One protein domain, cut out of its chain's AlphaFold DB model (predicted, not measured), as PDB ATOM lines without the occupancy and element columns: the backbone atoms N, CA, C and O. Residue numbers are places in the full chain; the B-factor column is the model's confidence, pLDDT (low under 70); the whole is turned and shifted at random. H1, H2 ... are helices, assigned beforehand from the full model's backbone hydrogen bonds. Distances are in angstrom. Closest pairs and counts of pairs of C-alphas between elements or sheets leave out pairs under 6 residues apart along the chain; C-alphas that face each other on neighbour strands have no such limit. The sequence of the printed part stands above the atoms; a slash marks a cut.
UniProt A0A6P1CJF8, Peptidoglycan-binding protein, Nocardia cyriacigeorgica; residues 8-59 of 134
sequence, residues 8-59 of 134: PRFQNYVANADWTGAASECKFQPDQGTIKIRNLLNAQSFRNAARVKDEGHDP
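What this domain is: This is residues 8 to 59 of the 134 residues of the protein "Peptidoglycan-binding protein" of Nocardia cyriacigeorgica (UniProt A0A6P1CJF8). One long helix, H3, has two short helices layered on one side of it, H2 next to H3 and H1 beyond H2, in a flat slab with H2 in the middle. The link of residues 25 to 33 leads from H2 to the first end of H3. The printed part has 52 residues, with three named helices in the order H1, H2, H3 and no named strand: all helix. It is only just compact, close to loose, with a radius of gyration of the C-alphas of 11.7 A and spans of 35 by 22 by 11 A.

Where its parts are: Find C-alpha 34 at (-16.982, 30.643, -13.661); from there H3, residues 34 to 55, runs 31.2 A to C-alpha 55 at (-25.217, 25.171, -43.217). H2 is residues 19 to 24, 8.7 A; H1 is residues 8 to 15, 10.3 A.

How they stand to each other: Look at residues 42 to 50 of H3, which alone touch H2; the closest C-alphas, of Ala 23 and Ala 43, are 4.1 A apart. This helical hairpin has a shallow tilt of 24 degrees, opposite ways. H1 and H2, also a helical hairpin, touch, closest at the C-alphas of Phe 10 and Ala 22, 5.0 A, at a shallow tilt of 21 degrees, opposite ways. H1 and H3 are apart. In H1, H2 and H3 every O i to N i+4 pair is within hydrogen-bond range.

The domain as a whole: The C-alphas farthest apart, of Pro 30 and Gly 56, are 35.7 A apart. The printed part has no cut, the link H1 to H2 is tight, H2 to H3 short, and no printed residue is under 70 in pLDDT.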
ATOM      1  N   PRO A   8      -2.043  33.470 -30.488       91.38
ATOM      2  CA  PRO A   8      -1.663  33.360 -31.895       91.38
ATOM      3  C   PRO A   8      -2.435  32.263 -32.638       91.38
ATOM      4  O   PRO A   8      -2.821  32.465 -33.784       91.38
ATOM      5  N   ARG A   9      -2.736  31.133 -31.982       94.38
ATOM      6  CA  ARG A   9      -3.546  30.055 -32.575       94.38
ATOM      7  C   ARG A   9      -4.985  30.494 -32.826       94.38
ATOM      8  O   ARG A   9      -5.460  30.384 -33.947       94.38
ATOM      9  N   PHE A  10      -5.644  31.056 -31.813       94.00
ATOM     10  CA  PHE A  10      -6.997  31.599 -31.942       94.00
ATOM     11  C   PHE A  10      -7.077  32.682 -33.027       94.00
ATOM     12  O   PHE A  10      -7.949  32.629 -33.887       94.00
ATOM     13  N   GLN A  11      -6.135  33.629 -33.027       93.31
ATOM     14  CA  GLN A  11      -6.051  34.691 -34.033       93.31
ATOM     15  C   GLN A  11      -5.870  34.118 -35.441       93.31
ATOM     16  O   GLN A  11      -6.529  34.582 -36.366       93.31
ATOM     17  N   ASN A  12      -5.035  33.087 -35.597       96.31
ATOM     18  CA  ASN A  12      -4.864  32.396 -36.870       96.31
ATOM     19  C   ASN A  12      -6.158  31.699 -37.322       96.31
ATOM     20  O   ASN A  12      -6.539  31.837 -38.479       96.31
ATOM     21  N   TYR A  13      -6.864  30.996 -36.434       97.62
ATOM     22  CA  TYR A  13      -8.142  30.360 -36.775       97.62
ATOM     23  C   TYR A  13      -9.200  31.384 -37.211       97.62
ATOM     24  O   TYR A  13      -9.804  31.231 -38.270       97.62
ATOM     25  N   VAL A  14      -9.351  32.482 -36.463       95.25
ATOM     26  CA  VAL A  14     -10.276  33.573 -36.810       95.25
ATOM     27  C   VAL A  14      -9.905  34.226 -38.146       95.25
ATOM     28  O   VAL A  14     -10.785  34.447 -38.973       95.25
ATOM     29  N   ALA A  15      -8.618  34.489 -38.398       95.88
ATOM     30  CA  ALA A  15      -8.155  35.087 -39.654       95.88
ATOM     31  C   ALA A  15      -8.437  34.208 -40.886       95.88
ATOM     32  O   ALA A  15      -8.622  34.733 -41.979       95.88
ATOM     33  N   ASN A  16      -8.503  32.886 -40.705       96.62
ATOM     34  CA  ASN A  16      -8.824  31.924 -41.762       96.62
ATOM     35  C   ASN A  16     -10.315  31.525 -41.789       96.62
ATOM     36  O   ASN A  16     -10.682  30.605 -42.518       96.62
ATOM     37  N   ALA A  17     -11.175  32.182 -40.996       95.31
ATOM     38  CA  ALA A  17     -12.585  31.817 -40.820       95.31
ATOM     39  C   ALA A  17     -12.794  30.327 -40.463       95.31
ATOM     40  O   ALA A  17     -13.777  29.704 -40.886       95.31
ATOM     41  N   ASP A  18     -11.853  29.761 -39.700       97.75
ATOM     42  CA  ASP A  18     -11.940  28.441 -39.080       97.75
ATOM     43  C   ASP A  18     -12.543  28.594 -37.678       97.75
ATOM     44  O   ASP A  18     -11.858  28.743 -36.661       97.75
ATOM     45  N   TRP A  19     -13.871  28.610 -37.633       97.81
ATOM     46  CA  TRP A  19     -14.610  28.834 -36.396       97.81
ATOM     47  C   TRP A  19     -14.529  27.637 -35.442       97.81
ATOM     48  O   TRP A  19     -14.435  27.822 -34.230       97.81
ATOM     49  N   THR A  20     -14.457  26.412 -35.964       97.75
ATOM     50  CA  THR A  20     -14.265  25.201 -35.151       97.75
ATOM     51  C   THR A  20     -12.897  25.205 -34.464       97.75
ATOM     52  O   THR A  20     -12.800  24.933 -33.261       97.75
ATOM     53  N   GLY A  21     -11.842  25.595 -35.183       97.50
ATOM     54  CA  GLY A  21     -10.514  25.818 -34.623       97.50
ATOM     55  C   GLY A  21     -10.521  26.896 -33.538       97.50
ATOM     56  O   GLY A  21     -10.031  26.660 -32.430       97.50
ATOM     57  N   ALA A  22     -11.161  28.043 -33.792       97.81
ATOM     58  CA  ALA A  22     -11.290  29.126 -32.814       97.81
ATOM     59  C   ALA A  22     -12.042  28.687 -31.539       97.81
ATOM     60  O   ALA A  22     -11.613  29.003 -30.424       97.81
ATOM     61  N   ALA A  23     -13.106  27.886 -31.678       97.69
ATOM     62  CA  ALA A  23     -13.834  27.302 -30.550       97.69
ATOM     63  C   ALA A  23     -12.927  26.425 -29.672       97.69
ATOM     64  O   ALA A  23     -13.011  26.467 -28.445       97.69
ATOM     65  N   SER A  24     -12.031  25.647 -30.289       96.75
ATOM     66  CA  SER A  24     -11.114  24.750 -29.573       96.75
ATOM     67  C   SER A  24     -10.070  25.484 -28.718       96.75
ATOM     68  O   SER A  24      -9.565  24.910 -27.746       96.75
ATOM     69  N   GLU A  25      -9.802  26.752 -29.044       95.94
ATOM     70  CA  GLU A  25      -8.870  27.639 -28.341       95.94
ATOM     71  C   GLU A  25      -9.559  28.526 -27.291       95.94
ATOM     72  O   GLU A  25      -8.883  29.273 -26.584       95.94
ATOM     73  N   CYS A  26     -10.884  28.431 -27.125       94.81
ATOM     74  CA  CYS A  26     -11.630  29.114 -26.062       94.81
ATOM     75  C   CYS A  26     -11.387  28.457 -24.694       94.81
ATOM     76  O   CYS A  26     -12.297  27.929 -24.061       94.81
ATOM     77  N   LYS A  27     -10.129  28.462 -24.251       91.25
ATOM     78  CA  LYS A  27      -9.652  27.791 -23.043       91.25
ATOM     79  C   LYS A  27      -8.777  28.740 -22.242       91.25
ATOM     80  O   LYS A  27      -7.849  29.352 -22.763       91.25
ATOM     81  N   PHE A  28      -9.055  28.824 -20.953       89.75
ATOM     82  CA  PHE A  28      -8.236  29.543 -19.987       89.75
ATOM     83  C   PHE A  28      -8.074  28.675 -18.747       89.75
ATOM     84  O   PHE A  28      -9.052  28.094 -18.284       89.75
ATOM     85  N   GLN A  29      -6.845  28.569 -18.248       88.25
ATOM     86  CA  GLN A  29      -6.489  27.665 -17.157       88.25
ATOM     87  C   GLN A  29      -6.188  28.446 -15.862       88.25
ATOM     88  O   GLN A  29      -5.665  29.558 -15.945       88.25
ATOM     89  N   PRO A  30      -6.471  27.871 -14.678       92.94
ATOM     90  CA  PRO A  30      -7.157  26.592 -14.485       92.94
ATOM     91  C   PRO A  30      -8.646  26.681 -14.861       92.94
ATOM     92  O   PRO A  30      -9.318  27.671 -14.572       92.94
ATOM     93  N   ASP A  31      -9.160  25.644 -15.522       92.69
ATOM     94  CA  ASP A  31     -10.544  25.584 -16.009       92.69
ATOM     95  C   ASP A  31     -11.528  25.236 -14.877       92.69
ATOM     96  O   ASP A  31     -11.941  24.090 -14.711       92.69
ATOM     97  N   GLN A  32     -11.830  26.216 -14.021       93.69
ATOM     98  CA  GLN A  32     -12.577  26.017 -12.774       93.69
ATOM     99  C   GLN A  32     -13.621  27.116 -12.548       93.69
ATOM    100  O   GLN A  32     -13.473  28.248 -13.013       93.69
ATOM    101  N   GLY A  33     -14.685  26.793 -11.808       92.31
ATOM    102  CA  GLY A  33     -15.738  27.748 -11.449       92.31
ATOM    103  C   GLY A  33     -16.328  28.474 -12.665       92.31
ATOM    104  O   GLY A  33     -16.666  27.858 -13.674       92.31
ATOM    105  N   THR A  34     -16.420  29.803 -12.588       93.25
ATOM    106  CA  THR A  34     -16.982  30.643 -13.661       93.25
ATOM    107  C   THR A  34     -16.121  30.676 -14.926       93.25
ATOM    108  O   THR A  34     -16.652  30.907 -16.012       93.25
ATOM    109  N   ILE A  35     -14.814  30.390 -14.829       94.44
ATOM    110  CA  ILE A  35     -13.920  30.309 -15.995       94.44
ATOM    111  C   ILE A  35     -14.361  29.171 -16.915       94.44
ATOM    112  O   ILE A  35     -14.412  29.372 -18.127       94.44
ATOM    113  N   LYS A  36     -14.754  28.027 -16.344       94.94
ATOM    114  CA  LYS A  36     -15.266  26.875 -17.098       94.94
ATOM    115  C   LYS A  36     -16.516  27.224 -17.895       94.94
ATOM    116  O   LYS A  36     -16.580  26.963 -19.093       94.94
ATOM    117  N   ILE A  37     -17.480  27.872 -17.243       94.62
ATOM    118  CA  ILE A  37     -18.734  28.297 -17.881       94.62
ATOM    119  C   ILE A  37     -18.443  29.306 -19.001       94.62
ATOM    120  O   ILE A  37     -18.946  29.168 -20.115       94.62
ATOM    121  N   ARG A  38     -17.556  30.278 -18.752       95.38
ATOM    122  CA  ARG A  38     -17.142  31.253 -19.769       95.38
ATOM    123  C   ARG A  38     -16.455  30.584 -20.960       95.38
ATOM    124  O   ARG A  38     -16.768  30.914 -22.100       95.38
ATOM    125  N   ASN A  39     -15.511  29.674 -20.715       95.56
ATOM    126  CA  ASN A  39     -14.810  28.931 -21.767       95.56
ATOM    127  C   ASN A  39     -15.811  28.158 -22.640       95.56
ATOM    128  O   ASN A  39     -15.751  28.245 -23.866       95.56
ATOM    129  N   LEU A  40     -16.774  27.481 -22.006       96.38
ATOM    130  CA  LEU A  40     -17.834  26.734 -22.679       96.38
ATOM    131  C   LEU A  40     -18.721  27.627 -23.562       96.38
ATOM    132  O   LEU A  40     -18.896  27.320 -24.740       96.38
ATOM    133  N   LEU A  41     -19.247  28.733 -23.022       95.69
ATOM    134  CA  LEU A  41     -20.121  29.661 -23.756       95.69
ATOM    135  C   LEU A  41     -19.394  30.340 -24.927       95.69
ATOM    136  O   LEU A  41     -19.942  30.450 -26.028       95.69
ATOM    137  N   ASN A  42     -18.133  30.736 -24.724       96.00
ATOM    138  CA  ASN A  42     -17.306  31.283 -25.798       96.00
ATOM    139  C   ASN A  42     -17.085  30.244 -26.902       96.00
ATOM    140  O   ASN A  42     -17.280  30.551 -28.076       96.00
ATOM    141  N   ALA A  43     -16.718  29.010 -26.536       97.25
ATOM    142  CA  ALA A  43     -16.538  27.933 -27.502       97.25
ATOM    143  C   ALA A  43     -17.831  27.663 -28.281       97.25
ATOM    144  O   ALA A  43     -17.785  27.523 -29.501       97.25
ATOM    145  N   GLN A  44     -18.986  27.641 -27.606       97.56
ATOM    146  CA  GLN A  44     -20.271  27.427 -28.269       97.56
ATOM    147  C   GLN A  44     -20.601  28.542 -29.263       97.56
ATOM    148  O   GLN A  44     -21.079  28.247 -30.350       97.56
ATOM    149  N   SER A  45     -20.280  29.799 -28.951       96.12
ATOM    150  CA  SER A  45     -20.497  30.918 -29.880       96.12
ATOM    151  C   SER A  45     -19.743  30.717 -31.203       96.12
ATOM    152  O   SER A  45     -20.301  30.930 -32.277       96.12
ATOM    153  N   PHE A  46     -18.499  30.229 -31.147       97.69
ATOM    154  CA  PHE A  46     -17.730  29.898 -32.350       97.69
ATOM    155  C   PHE A  46     -18.245  28.647 -33.069       97.69
ATOM    156  O   PHE A  46     -18.255  28.620 -34.295       97.69
ATOM    157  N   ARG A  47     -18.730  27.629 -32.347       97.44
ATOM    158  CA  ARG A  47     -19.394  26.478 -32.988       97.44
ATOM    159  C   ARG A  47     -20.669  26.893 -33.712       97.44
ATOM    160  O   ARG A  47     -20.880  26.465 -34.839       97.44
ATOM    161  N   ASN A  48     -21.471  27.775 -33.115       96.75
ATOM    162  CA  ASN A  48     -22.650  28.334 -33.770       96.75
ATOM    163  C   ASN A  48     -22.246  29.089 -35.044       96.75
ATOM    164  O   ASN A  48     -22.863  28.885 -36.080       96.75
ATOM    165  N   ALA A  49     -21.173  29.890 -35.008       96.12
ATOM    166  CA  ALA A  49     -20.654  30.567 -36.201       96.12
ATOM    167  C   ALA A  49     -20.180  29.589 -37.296       96.12
ATOM    168  O   ALA A  49     -20.394  29.853 -38.479       96.12
ATOM    169  N   ALA A  50     -19.572  28.456 -36.918       96.69
ATOM    170  CA  ALA A  50     -19.239  27.378 -37.852       96.69
ATOM    171  C   ALA A  50     -20.503  26.847 -38.536       96.69
ATOM    172  O   ALA A  50     -20.586  26.877 -39.757       96.69
ATOM    173  N   ARG A  51     -21.523  26.476 -37.751       95.44
ATOM    174  CA  ARG A  51     -22.798  25.973 -38.280       95.44
ATOM    175  C   ARG A  51     -23.501  26.991 -39.172       95.44
ATOM    176  O   ARG A  51     -23.948  26.632 -40.249       95.44
ATOM    177  N   VAL A  52     -23.537  28.267 -38.783       95.56
ATOM    178  CA  VAL A  52     -24.099  29.347 -39.614       95.56
ATOM    179  C   VAL A  52     -23.437  29.389 -40.987       95.56
ATOM    180  O   VAL A  52     -24.129  29.432 -42.000       95.56
ATOM    181  N   LYS A  53     -22.103  29.344 -41.025       94.75
ATOM    182  CA  LYS A  53     -21.333  29.370 -42.270       94.75
ATOM    183  C   LYS A  53     -21.528  28.094 -43.095       94.75
ATOM    184  O   LYS A  53     -21.726  28.192 -44.303       94.75
ATOM    185  N   ASP A  54     -21.435  26.931 -42.460       95.12
ATOM    186  CA  ASP A  54     -21.377  25.634 -43.138       95.12
ATOM    187  C   ASP A  54     -22.762  25.171 -43.621       95.12
ATOM    188  O   ASP A  54     -22.870  24.540 -44.671       95.12
ATOM    189  N   GLU A  55     -23.825  25.521 -42.893       95.00
ATOM    190  CA  GLU A  55     -25.217  25.171 -43.217       95.00
ATOM    191  C   GLU A  55     -25.966  26.304 -43.947       95.00
ATOM    192  O   GLU A  55     -27.076  26.094 -44.430       95.00
ATOM    193  N   GLY A  56     -25.367  27.495 -44.073       94.44
ATOM    194  CA  GLY A  56     -25.937  28.618 -44.826       94.44
ATOM    195  C   GLY A  56     -27.062  29.370 -44.107       94.44
ATOM    196  O   GLY A  56     -27.980  29.863 -44.764       94.44
ATOM    197  N   HIS A  57     -27.003  29.472 -42.777       94.00
ATOM    198  CA  HIS A  57     -27.968  30.253 -41.990       94.00
ATOM    199  C   HIS A  57     -27.690  31.760 -42.069       94.00
ATOM    200  O   HIS A  57     -26.585  32.192 -42.400       94.00
ATOM    201  N   ASP A  58     -28.688  32.574 -41.722       93.44
ATOM    202  CA  ASP A  58     -28.550  34.032 -41.662       93.44
ATOM    203  C   ASP A  58     -27.564  34.450 -40.549       93.44
ATOM    204  O   ASP A  58     -27.840  34.219 -39.368       93.44
ATOM    205  N   PRO A  59     -26.430  35.103 -40.876       92.38
ATOM    206  CA  PRO A  59     -25.453  35.538 -39.881       92.38
ATOM    207  C   PRO A  59     -25.927  36.713 -39.014       92.38
ATOM    208  O   PRO A  59     -25.245  37.060 -38.049       92.38
TER     209      PRO A  59